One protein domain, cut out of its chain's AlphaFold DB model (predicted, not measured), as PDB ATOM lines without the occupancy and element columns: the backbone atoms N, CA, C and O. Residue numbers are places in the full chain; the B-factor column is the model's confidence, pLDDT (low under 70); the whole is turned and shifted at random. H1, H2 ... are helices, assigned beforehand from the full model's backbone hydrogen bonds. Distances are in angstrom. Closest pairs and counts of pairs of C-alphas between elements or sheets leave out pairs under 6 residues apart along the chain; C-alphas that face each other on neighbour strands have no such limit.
ATOM      1  N   LEU A  23     175.634 144.212 236.052       72.19
ATOM      2  CA  LEU A  23     174.486 144.347 236.958       72.19
ATOM      3  C   LEU A  23     174.566 145.642 237.790       72.19
ATOM      4  O   LEU A  23     173.573 146.342 237.954       72.19
ATOM      5  N   GLN A  24     175.781 146.013 238.209       76.38
ATOM      6  CA  GLN A  24     176.076 147.260 238.913       76.38
ATOM      7  C   GLN A  24     175.693 148.525 238.123       76.38
ATOM      8  O   GLN A  24     175.084 149.425 238.683       76.38
ATOM      9  N   ALA A  25     175.967 148.583 236.818       78.19
ATOM     10  CA  ALA A  25     175.588 149.730 235.993       78.19
ATOM     11  C   ALA A  25     174.063 149.842 235.832       78.19
ATOM     12  O   ALA A  25     173.525 150.944 235.804       78.19
ATOM     13  N   GLN A  26     173.347 148.714 235.763       79.75
ATOM     14  CA  GLN A  26     171.879 148.717 235.713       79.75
ATOM     15  C   GLN A  26     171.277 149.209 237.034       79.75
ATOM     16  O   GLN A  26     170.317 149.977 237.035       79.75
ATOM     17  N   ILE A  27     171.886 148.813 238.153       81.38
ATOM     18  CA  ILE A  27     171.559 149.292 239.497       81.38
ATOM     19  C   ILE A  27     171.772 150.805 239.604       81.38
ATOM     20  O   ILE A  27     170.873 151.515 240.050       81.38
ATOM     21  N   ASP A  28     172.930 151.307 239.174       83.69
ATOM     22  CA  ASP A  28     173.262 152.730 239.274       83.69
ATOM     23  C   ASP A  28     172.318 153.585 238.412       83.69
ATOM     24  O   ASP A  28     171.843 154.631 238.859       83.69
ATOM     25  N   VAL A  29     171.965 153.109 237.210       84.56
ATOM     26  CA  VAL A  29     170.959 153.759 236.357       84.56
ATOM     27  C   VAL A  29     169.580 153.724 237.014       84.56
ATOM     28  O   VAL A  29     168.910 154.753 237.050       84.56
ATOM     29  N   PHE A  30     169.160 152.593 237.584       84.94
ATOM     30  CA  PHE A  30     167.888 152.505 238.303       84.94
ATOM     31  C   PHE A  30     167.816 153.512 239.457       84.94
ATOM     32  O   PHE A  30     166.839 154.251 239.556       84.94
ATOM     33  N   LEU A  31     168.851 153.584 240.296       85.12
ATOM     34  CA  LEU A  31     168.908 154.530 241.411       85.12
ATOM     35  C   LEU A  31     168.892 155.985 240.924       85.12
ATOM     36  O   LEU A  31     168.157 156.795 241.478       85.12
ATOM     37  N   SER A  32     169.648 156.298 239.870       85.19
ATOM     38  CA  SER A  32     169.687 157.635 239.264       85.19
ATOM     39  C   SER A  32     168.328 158.055 238.697       85.19
ATOM     40  O   SER A  32     167.853 159.166 238.930       85.19
ATOM     41  N   VAL A  33     167.645 157.144 238.002       82.25
ATOM     42  CA  VAL A  33     166.313 157.424 237.461       82.25
ATOM     43  C   VAL A  33     165.288 157.557 238.582       82.25
ATOM     44  O   VAL A  33     164.459 158.457 238.508       82.25
ATOM     45  N   VAL A  34     165.346 156.726 239.632       84.00
ATOM     46  CA  VAL A  34     164.476 156.887 240.810       84.00
ATOM     47  C   VAL A  34     164.695 158.247 241.465       84.00
ATOM     48  O   VAL A  34     163.717 158.929 241.759       84.00
ATOM     49  N   ASP A  35     165.946 158.667 241.646       85.38
ATOM     50  CA  ASP A  35     166.267 159.981 242.202       85.38
ATOM     51  C   ASP A  35     165.708 161.115 241.331       85.38
ATOM     52  O   ASP A  35     165.145 162.074 241.850       85.38
ATOM     53  N   SER A  36     165.748 160.963 240.006       83.19
ATOM     54  CA  SER A  36     165.154 161.925 239.076       83.19
ATOM     55  C   SER A  36     163.620 161.958 239.156       83.19
ATOM     56  O   SER A  36     163.041 163.030 239.348       83.19
ATOM     57  N   VAL A  37     162.947 160.802 239.051       79.88
ATOM     58  CA  VAL A  37     161.471 160.738 238.983       79.88
ATOM     59  C   VAL A  37     160.791 160.987 240.327       79.88
ATOM     60  O   VAL A  37     159.654 161.450 240.377       79.88
ATOM     61  N   CYS A  38     161.498 160.708 241.419       82.50
ATOM     62  CA  CYS A  38     161.057 160.917 242.792       82.50
ATOM     63  C   CYS A  38     161.864 162.026 243.480       82.50
ATOM     64  O   CYS A  38     162.095 161.924 244.679       82.50
ATOM     65  N   SER A  39     162.309 163.047 242.728       75.12
ATOM     66  CA  SER A  39     163.194 164.148 243.167       75.12
ATOM     67  C   SER A  39     163.056 164.510 244.651       75.12
ATOM     68  O   SER A  39     162.126 165.207 245.056       75.12
ATOM     69  N   GLY A  40     164.012 164.042 245.461       65.12
ATOM     70  CA  GLY A  40     164.116 164.363 246.889       65.12
ATOM     71  C   GLY A  40     163.318 163.476 247.856       65.12
ATOM     72  O   GLY A  40     163.400 163.688 249.066       65.12
ATOM     73  N   ASP A  41     162.590 162.464 247.384       72.50
ATOM     74  CA  ASP A  41     161.904 161.506 248.253       72.50
ATOM     75  C   ASP A  41     162.908 160.483 248.815       72.50
ATOM     76  O   ASP A  41     163.260 159.468 248.202       72.50
ATOM     77  N   GLY A  42     163.390 160.765 250.027       76.62
ATOM     78  CA  GLY A  42     164.311 159.893 250.752       76.62
ATOM     79  C   GLY A  42     163.743 158.496 251.031       76.62
ATOM     80  O   GLY A  42     164.513 157.534 251.108       76.62
ATOM     81  N   ALA A  43     162.416 158.352 251.135       80.12
ATOM     82  CA  ALA A  43     161.783 157.053 251.322       80.12
ATOM     83  C   ALA A  43     161.862 156.226 250.034       80.12
ATOM     84  O   ALA A  43     162.261 155.061 250.093       80.12
ATOM     85  N   MET A  44     161.589 156.827 248.872       81.62
ATOM     86  CA  MET A  44     161.691 156.147 247.571       81.62
ATOM     87  C   MET A  44     163.124 155.748 247.239       81.62
ATOM     88  O   MET A  44     163.375 154.608 246.850       81.62
ATOM     89  N   ASN A  45     164.080 156.639 247.489       82.38
ATOM     90  CA  ASN A  45     165.501 156.344 247.334       82.38
ATOM     91  C   ASN A  45     165.967 155.198 248.252       82.38
ATOM     92  O   ASN A  45     166.745 154.331 247.847       82.38
ATOM     93  N   SER A  46     165.473 155.158 249.494       84.69
ATOM     94  CA  SER A  46     165.727 154.043 250.415       84.69
ATOM     95  C   SER A  46     165.121 152.732 249.899       84.69
ATOM     96  O   SER A  46     165.784 151.694 249.906       84.69
ATOM     97  N   CYS A  47     163.894 152.782 249.378       85.62
ATOM     98  CA  CYS A  47     163.222 151.626 248.791       85.62
ATOM     99  C   CYS A  47     163.943 151.084 247.555       85.62
ATOM    100  O   CYS A  47     164.114 149.872 247.432       85.62
ATOM    101  N   ALA A  48     164.424 151.965 246.676       85.12
ATOM    102  CA  ALA A  48     165.207 151.591 245.506       85.12
ATOM    103  C   ALA A  48     166.488 150.848 245.905       85.12
ATOM    104  O   ALA A  48     166.765 149.761 245.402       85.12
ATOM    105  N   ARG A  49     167.225 151.377 246.889       83.56
ATOM    106  CA  ARG A  49     168.437 150.730 247.413       83.56
ATOM    107  C   ARG A  49     168.177 149.366 248.043       83.56
ATOM    108  O   ARG A  49     169.050 148.514 247.974       83.56
ATOM    109  N   GLN A  50     167.004 149.136 248.630       82.31
ATOM    110  CA  GLN A  50     166.653 147.832 249.210       82.31
ATOM    111  C   GLN A  50     166.140 146.826 248.174       82.31
ATOM    112  O   GLN A  50     166.263 145.620 248.377       82.31
ATOM    113  N   LEU A  51     165.627 147.289 247.035       78.06
ATOM    114  CA  LEU A  51     165.240 146.425 245.916       78.06
ATOM    115  C   LEU A  51     166.434 145.791 245.208       78.06
ATOM    116  O   LEU A  51     166.363 144.626 244.829       78.06
ATOM    117  N   VAL A  52     167.516 146.549 245.064       74.56
ATOM    118  CA  VAL A  52     168.760 146.147 244.397       74.56
ATOM    119  C   VAL A  52     169.366 144.837 244.936       74.56
ATOM    120  O   VAL A  52     169.593 143.933 244.138       74.56
ATOM    121  N   PRO A  53     169.606 144.667 246.254       64.56
ATOM    122  CA  PRO A  53     170.161 143.427 246.806       64.56
ATOM    123  C   PRO A  53     169.132 142.291 246.901       64.56
ATOM    124  O   PRO A  53     169.470 141.173 247.280       64.56
ATOM    125  N   SER A  54     167.862 142.558 246.595       59.66
ATOM    126  CA  SER A  54     166.772 141.616 246.810       59.66
ATOM    127  C   SER A  54     166.597 140.685 245.607       59.66
ATOM    128  O   SER A  54     165.577 140.753 244.915       59.66
ATOM    129  N   GLU A  55     167.534 139.773 245.349       55.31
ATOM    130  CA  GLU A  55     167.231 138.595 244.522       55.31
ATOM    131  C   GLU A  55     166.248 137.701 245.292       55.31
ATOM    132  O   GLU A  55     166.615 136.892 246.138       55.31
ATOM    133  N   GLY A  56     164.950 137.930 245.083       55.25
ATOM    134  CA  GLY A  56     163.879 137.205 245.770       55.25
ATOM    135  C   GLY A  56     163.524 137.716 247.171       55.25
ATOM    136  O   GLY A  56     162.527 137.254 247.725       55.25
ATOM    137  N   ALA A  57     164.252 138.689 247.729       61.00
ATOM    138  CA  ALA A  57     163.872 139.259 249.019       61.00
ATOM    139  C   ALA A  57     162.583 140.096 248.913       61.00
ATOM    140  O   ALA A  57     162.307 140.793 247.923       61.00
ATOM    141  N   THR A  58     161.764 139.969 249.952       67.44
ATOM    142  CA  THR A  58     160.481 140.646 250.098       67.44
ATOM    143  C   THR A  58     160.703 142.156 250.141       67.44
ATOM    144  O   THR A  58     161.511 142.635 250.934       67.44
ATOM    145  N   ILE A  59     159.983 142.916 249.305       77.19
ATOM    146  CA  ILE A  59     159.984 144.380 249.425       77.19
ATOM    147  C   ILE A  59     159.496 144.728 250.837       77.19
ATOM    148  O   ILE A  59     158.460 144.194 251.250       77.19
ATOM    149  N   PRO A  60     160.191 145.612 251.572       79.62
ATOM    150  CA  PRO A  60     159.735 146.033 252.882       79.62
ATOM    151  C   PRO A  60     158.289 146.549 252.823       79.62
ATOM    152  O   PRO A  60     157.973 147.359 251.948       79.62
ATOM    153  N   PRO A  61     157.403 146.155 253.756       80.44
ATOM    154  CA  PRO A  61     156.005 146.585 253.729       80.44
ATOM    155  C   PRO A  61     155.843 148.108 253.680       80.44
ATOM    156  O   PRO A  61     154.972 148.614 252.974       80.44
ATOM    157  N   TYR A  62     156.732 148.848 254.354       84.06
ATOM    158  CA  TYR A  62     156.715 150.311 254.344       84.06
ATOM    159  C   TYR A  62     156.946 150.896 252.939       84.06
ATOM    160  O   TYR A  62     156.340 151.910 252.605       84.06
ATOM    161  N   CYS A  63     157.758 150.248 252.093       86.81
ATOM    162  CA  CYS A  63     157.979 150.671 250.709       86.81
ATOM    163  C   CYS A  63     156.721 150.510 249.869       86.81
ATOM    164  O   CYS A  63     156.390 151.388 249.079       86.81
ATOM    165  N   CYS A  64     155.989 149.417 250.076       87.00
ATOM    166  CA  CYS A  64     154.721 149.190 249.396       87.00
ATOM    167  C   CYS A  64     153.677 150.230 249.791       87.00
ATOM    168  O   CYS A  64     153.008 150.774 248.917       87.00
ATOM    169  N   SER A  65     153.576 150.557 251.081       85.44
ATOM    170  CA  SER A  65     152.679 151.613 251.554       85.44
ATOM    171  C   SER A  65     153.069 152.983 251.002       85.44
ATOM    172  O   SER A  65     152.201 153.720 250.549       85.44
ATOM    173  N   ALA A  66     154.362 153.318 250.990       85.75
ATOM    174  CA  ALA A  66     154.842 154.587 250.453       85.75
ATOM    175  C   ALA A  66     154.563 154.708 248.946       85.75
ATOM    176  O   ALA A  66     154.045 155.727 248.500       85.75
ATOM    177  N   LEU A  67     154.834 153.650 248.176       86.44
ATOM    178  CA  LEU A  67     154.571 153.601 246.738       86.44
ATOM    179  C   LEU A  67     153.076 153.706 246.437       86.44
ATOM    180  O   LEU A  67     152.687 154.397 245.503       86.44
ATOM    181  N   LEU A  68     152.234 153.047 247.234       84.69
ATOM    182  CA  LEU A  68     150.786 153.106 247.074       84.69
ATOM    183  C   LEU A  68     150.249 154.503 247.403       84.69
ATOM    184  O   LEU A  68     149.473 155.060 246.633       84.69
ATOM    185  N   ASN A  69     150.702 155.092 248.510       84.44
ATOM    186  CA  ASN A  69     150.333 156.451 248.902       84.44
ATOM    187  C   ASN A  69     150.772 157.472 247.846       84.44
ATOM    188  O   ASN A  69     149.991 158.349 247.475       84.44
ATOM    189  N   ALA A  70     151.990 157.329 247.319       84.00
ATOM    190  CA  ALA A  70     152.480 158.151 246.222       84.00
ATOM    191  C   ALA A  70     151.611 157.959 244.970       84.00
ATOM    192  O   ALA A  70     151.165 158.944 244.395       84.00
ATOM    193  N   ALA A  71     151.263 156.720 244.610       83.81
ATOM    194  CA  ALA A  71     150.422 156.421 243.452       83.81
ATOM    195  C   ALA A  71     149.017 157.045 243.539       83.81
ATOM    196  O   ALA A  71     148.511 157.545 242.535       83.81
ATOM    197  N   ILE A  72     148.413 157.062 244.733       81.88
ATOM    198  CA  ILE A  72     147.095 157.668 244.995       81.88
ATOM    199  C   ILE A  72     147.164 159.208 244.994       81.88
ATOM    200  O   ILE A  72     146.154 159.879 244.780       81.88
ATOM    201  N   THR A  73     148.346 159.790 245.210       77.56
ATOM    202  CA  THR A  73     148.533 161.244 245.245       77.56
ATOM    203  C   THR A  73     148.596 161.818 243.833       77.56
ATOM    204  O   THR A  73     149.550 161.559 243.111       77.56
ATOM    205  N   SER A  74     147.641 162.672 243.457       67.94
ATOM    206  CA  SER A  74     147.624 163.318 242.137       67.94
ATOM    207  C   SER A  74     148.905 164.114 241.847       67.94
ATOM    208  O   SER A  74     149.360 164.894 242.684       67.94
ATOM    209  N   GLY A  75     149.436 163.990 240.627       78.12
ATOM    210  CA  GLY A  75     150.576 164.773 240.148       78.12
ATOM    211  C   GLY A  75     151.916 164.065 240.358       78.12
ATOM    212  O   GLY A  75     152.098 162.936 239.903       78.12
ATOM    213  N   GLY A  76     152.870 164.736 241.012       76.69
ATOM    214  CA  GLY A  76     154.254 164.256 241.142       76.69
ATOM    215  C   GLY A  76     154.396 162.925 241.892       76.69
ATOM    216  O   GLY A  76     155.247 162.116 241.535       76.69
ATOM    217  N   GLY A  77     153.520 162.659 242.869       81.12
ATOM    218  CA  GLY A  77     153.482 161.385 243.596       81.12
ATOM    219  C   GLY A  77     153.139 160.205 242.686       81.12
ATOM    220  O   GLY A  77     153.885 159.223 242.651       81.12
ATOM    221  N   THR A  78     152.063 160.317 241.892       83.81
ATOM    222  CA  THR A  78     151.693 159.282 240.914       83.81
ATOM    223  C   THR A  78     152.824 159.047 239.920       83.81
ATOM    224  O   THR A  78     153.171 157.900 239.648       83.81
ATOM    225  N   TRP A  79     153.435 160.118 239.403       84.06
ATOM    226  CA  TRP A  79     154.518 159.994 238.426       84.06
ATOM    227  C   TRP A  79     155.743 159.272 239.002       84.06
ATOM    228  O   TRP A  79     156.237 158.328 238.383       84.06
ATOM    229  N   CYS A  80     156.158 159.625 240.220       86.31
ATOM    230  CA  CYS A  80     157.226 158.938 240.943       86.31
ATOM    231  C   CYS A  80     156.919 157.443 241.137       86.31
ATOM    232  O   CYS A  80     157.718 156.591 240.748       86.31
ATOM    233  N   ALA A  81     155.745 157.100 241.674       86.56
ATOM    234  CA  ALA A  81     155.379 155.713 241.964       86.56
ATOM    235  C   ALA A  81     155.306 154.843 240.697       86.56
ATOM    236  O   ALA A  81     155.801 153.710 240.662       86.56
ATOM    237  N   CYS A  82     154.710 155.378 239.631       86.44
ATOM    238  CA  CYS A  82     154.573 154.674 238.362       86.44
ATOM    239  C   CYS A  82     155.908 154.562 237.619       86.44
ATOM    240  O   CYS A  82     156.215 153.493 237.082       86.44
ATOM    241  N   GLY A  83     156.725 155.619 237.644       86.75
ATOM    242  CA  GLY A  83     158.085 155.616 237.113       86.75
ATOM    243  C   GLY A  83     158.953 154.583 237.824       86.75
ATOM    244  O   GLY A  83     159.515 153.704 237.176       86.75
ATOM    245  N   PHE A  84     158.968 154.595 239.156       87.31
ATOM    246  CA  PHE A  84     159.692 153.624 239.974       87.31
ATOM    247  C   PHE A  84     159.347 152.181 239.597       87.31
ATOM    248  O   PHE A  84     160.231 151.362 239.354       87.31
ATOM    249  N   ARG A  85     158.049 151.871 239.501       86.56
ATOM    250  CA  ARG A  85     157.562 150.548 239.100       86.56
ATOM    251  C   ARG A  85     158.062 150.146 237.710       86.56
ATOM    252  O   ARG A  85     158.532 149.022 237.541       86.56
ATOM    253  N   LYS A  86     157.959 151.045 236.725       86.31
ATOM    254  CA  LYS A  86     158.408 150.799 235.344       86.31
ATOM    255  C   LYS A  86     159.918 150.550 235.295       86.31
ATOM    256  O   LYS A  86     160.357 149.605 234.648       86.31
ATOM    257  N   MET A  87     160.694 151.336 236.034       85.62
ATOM    258  CA  MET A  87     162.155 151.247 236.060       85.62
ATOM    259  C   MET A  87     162.659 150.018 236.810       85.62
ATOM    260  O   MET A  87     163.588 149.364 236.348       85.62
ATOM    261  N   ALA A  88     162.012 149.642 237.914       85.81
ATOM    262  CA  ALA A  88     162.327 148.405 238.622       85.81
ATOM    263  C   ALA A  88     162.101 147.178 237.722       85.81
ATOM    264  O   ALA A  88     162.922 146.261 237.706       85.81
ATOM    265  N   ALA A  89     161.033 147.178 236.920       84.81
ATOM    266  CA  ALA A  89     160.790 146.124 235.941       84.81
ATOM    267  C   ALA A  89     161.812 146.147 234.790       84.81
ATOM    268  O   ALA A  89     162.287 145.090 234.385       84.81
ATOM    269  N   ALA A  90     162.166 147.331 234.279       83.50
ATOM    270  CA  ALA A  90     163.055 147.479 233.127       83.50
ATOM    271  C   ALA A  90     164.530 147.171 233.443       83.50
ATOM    272  O   ALA A  90     165.182 146.483 232.663       83.50
ATOM    273  N   PHE A  91     165.047 147.662 234.572       81.75
ATOM    274  CA  PHE A  91     166.469 147.561 234.926       81.75
ATOM    275  C   PHE A  91     166.791 146.409 235.870       81.75
ATOM    276  O   PHE A  91     167.885 145.862 235.813       81.75
ATOM    277  N   LEU A  92     165.861 146.044 236.755       80.00
ATOM    278  CA  LEU A  92     166.090 144.986 237.744       80.00
ATOM    279  C   LEU A  92     165.275 143.720 237.453       80.00
ATOM    280  O   LEU A  92     165.414 142.727 238.164       80.00
ATOM    281  N   GLY A  93     164.379 143.741 236.458       81.75
ATOM    282  CA  GLY A  93     163.442 142.637 236.224       81.75
ATOM    283  C   GLY A  93     162.473 142.416 237.392       81.75
ATOM    284  O   GLY A  93     161.929 141.322 237.554       81.75
ATOM    285  N   VAL A  94     162.274 143.426 238.246       83.75
ATOM    286  CA  VAL A  94     161.483 143.304 239.471       83.75
ATOM    287  C   VAL A  94     160.041 143.734 239.245       83.75
ATOM    288  O   VAL A  94     159.742 144.903 239.019       83.75
ATOM    289  N   ASP A  95     159.123 142.785 239.417       87.44
ATOM    290  CA  ASP A  95     157.692 143.067 239.522       87.44
ATOM    291  C   ASP A  95     157.353 143.581 240.933       87.44
ATOM    292  O   ASP A  95     157.147 142.813 241.881       87.44
ATOM    293  N   VAL A  96     157.328 144.909 241.066       85.44
ATOM    294  CA  VAL A  96     157.019 145.612 242.318       85.44
ATOM    295  C   VAL A  96     155.611 145.280 242.816       85.44
ATOM    296  O   VAL A  96     155.440 145.078 244.017       85.44
ATOM    297  N   ASP A  97     154.616 145.143 241.926       86.75
ATOM    298  CA  ASP A  97     153.250 144.779 242.326       86.75
ATOM    299  C   ASP A  97     153.254 143.399 242.979       86.75
ATOM    300  O   ASP A  97     152.778 143.233 244.102       86.75
ATOM    301  N   ARG A  98     153.837 142.408 242.298       85.88
ATOM    302  CA  ARG A  98     153.885 141.026 242.785       85.88
ATOM    303  C   ARG A  98     154.614 140.929 244.119       85.88
ATOM    304  O   ARG A  98     154.147 140.228 245.019       85.88
ATOM    305  N   ARG A  99     155.737 141.631 244.273       84.81
ATOM    306  CA  ARG A  99     156.491 141.636 245.533       84.81
ATOM    307  C   ARG A  99     155.735 142.338 246.655       84.81
ATOM    308  O   ARG A  99     155.739 141.837 247.775       84.81
ATOM    309  N   CYS A 100     155.037 143.431 246.364       84.56
ATOM    310  CA  CYS A 100     154.206 144.101 247.357       84.56
ATOM    311  C   CYS A 100     152.989 143.279 247.771       84.56
ATOM    312  O   CYS A 100     152.647 143.245 248.955       84.56
ATOM    313  N   GLN A 101     152.385 142.548 246.837       84.19
ATOM    314  CA  GLN A 101     151.348 141.576 247.156       84.19
ATOM    315  C   GLN A 101     151.885 140.448 248.040       84.19
ATOM    316  O   GLN A 101     151.243 140.117 249.034       84.19
ATOM    317  N   ALA A 102     153.066 139.903 247.739       82.94
ATOM    318  CA  ALA A 102     153.693 138.878 248.572       82.94
ATOM    319  C   ALA A 102     154.014 139.397 249.987       82.94
ATOM    320  O   ALA A 102     153.711 138.721 250.966       82.94
ATOM    321  N   ALA A 103     154.546 140.618 250.105       80.62
ATOM    322  CA  ALA A 103     154.893 141.240 251.385       80.62
ATOM    323  C   ALA A 103     153.682 141.493 252.296       80.62
ATOM    324  O   ALA A 103     153.801 141.468 253.517       80.62
ATOM    325  N   ASN A 104     152.512 141.739 251.703       78.25
ATOM    326  CA  ASN A 104     151.302 142.128 252.426       78.25
ATOM    327  C   ASN A 104     150.203 141.055 252.388       78.25
ATOM    328  O   ASN A 104     149.037 141.372 252.624       78.25
ATOM    329  N   ASN A 105     150.531 139.799 252.063       79.25
ATOM    330  CA  ASN A 105     149.556 138.705 251.931       79.25
ATOM    331  C   ASN A 105     148.361 139.057 251.015       79.25
ATOM    332  O   ASN A 105     147.214 138.728 251.312       79.25
ATOM    333  N   GLY A 106     148.610 139.800 249.934       75.62
ATOM    334  CA  GLY A 106     147.599 140.235 248.966       75.62
ATOM    335  C   GLY A 106     146.694 141.388 249.417       75.62
ATOM    336  O   GLY A 106     145.760 141.718 248.696       75.62
ATOM    337  N   ARG A 107     146.949 142.015 250.576       75.50
ATOM    338  CA  ARG A 107     146.082 143.066 251.153       75.50
ATOM    339  C   ARG A 107     146.306 144.475 250.602       75.50
ATOM    340  O   ARG A 107     145.530 145.370 250.916       75.50
ATOM    341  N   VAL A 108     147.356 144.684 249.813       76.94
ATOM    342  CA  VAL A 108     147.627 145.973 249.160       76.94
ATOM    343  C   VAL A 108     147.097 145.960 247.734       76.94
ATOM    344  O   VAL A 108     147.228 144.960 247.018       76.94
ATOM    345  N   ALA A 109     146.504 147.079 247.323       78.94
ATOM    346  CA  ALA A 109     146.123 147.287 245.935       78.94
ATOM    347  C   ALA A 109     147.371 147.290 245.037       78.94
ATOM    348  O   ALA A 109     148.488 147.555 245.493       78.94
ATOM    349  N   LYS A 110     147.196 146.945 243.760       81.69
ATOM    350  CA  LYS A 110     148.314 146.916 242.816       81.69
ATOM    351  C   LYS A 110     148.608 148.348 242.394       81.69
ATOM    352  O   LYS A 110     147.695 149.063 241.990       81.69
ATOM    353  N   LEU A 111     149.877 148.753 242.431       81.56
ATOM    354  CA  LEU A 111     150.304 150.073 241.963       81.56
ATOM    355  C   LEU A 111     149.835 150.322 240.534       81.56
ATOM    356  O   LEU A 111     149.413 151.422 240.192       81.56
ATOM    357  N   LYS A 112     149.871 149.272 239.706       80.06
ATOM    358  CA  LYS A 112     149.424 149.336 238.315       80.06
ATOM    359  C   LYS A 112     148.016 149.894 238.137       80.06
ATOM    360  O   LYS A 112     147.767 150.528 237.118       80.06
ATOM    361  N   ASP A 113     147.130 149.664 239.105       83.19
ATOM    362  CA  ASP A 113     145.729 150.065 239.015       83.19
ATOM    363  C   ASP A 113     145.581 151.592 239.150       83.19
ATOM    364  O   ASP A 113     144.658 152.175 238.592       83.19
ATOM    365  N   PHE A 114     146.549 152.250 239.794       80.50
ATOM    366  CA  PHE A 114     146.643 153.709 239.927       80.50
ATOM    367  C   PHE A 114     147.473 154.357 238.810       80.50
ATOM    368  O   PHE A 114     147.398 155.561 238.589       80.50
ATOM    369  N   CYS A 115     148.248 153.557 238.075       77.31
ATOM    370  CA  CYS A 115     149.128 154.026 237.006       77.31
ATOM    371  C   CYS A 115     148.476 154.060 235.616       77.31
ATOM    372  O   CYS A 115     149.147 154.439 234.660       77.31
TER     373      CYS A 115
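AT A GLANCE: This is residues 23 to 115 of the 122 residues of an uncharacterized protein of Setaria viridis (UniProt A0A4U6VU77). Helices H1, H2 and H4 run side by side as a bundle; H3 stands steeply to H2 and H4, and short H6 packs on H3 and H4. The 93 printed residues hold six named helices, H1 to H6 in order, and no named strand: all helix. The whole is compact, radius of gyration of the C-alphas 11.8 A, spanning 33 by 29 by 20 A.

HOW THE PARTS SIT: Start at H1, residues 23 to 37; it forms a hairpin with H2, residues 42 to 51, closest C-alphas Leu 31 and Ala 48, 6.3 A. H3, residues 61 to 72, touches H4, residues 76 to 92, at 53 degrees, a steep tilt, with 67 to 72 alone; closest C-alphas Ala 71 and Thr 78, 4.0 A. H1 touches H4 at a shallow tilt of 9 degrees, opposite ways; closest C-alphas Val 37 and Cys 80, 5.0 A. Residues 85 to 89 alone of H4 touch H5, residues 96 to 103, about perpendicular at 89 degrees; closest C-alphas Arg 85 and Val 96, 5.9 A. H6, residues 111 to 114, touches H3; closest C-alphas Ala 71 and Phe 114, 5.8 A. Every O i to N i+4 pair is within hydrogen-bond range in H1 to H5; H6 is too short for one.

IN THESE COORDINATES: Find C-alpha 23 at (174.486, 144.347, 236.958); H1 runs 21.0 A. H4, 22.9 A, ends at C-alpha 92, (166.090, 144.986, 237.744).

THE WHOLE: The printed part has no cut and no long link; pLDDT is under 70 at residues 40, 53 to 58 and 74.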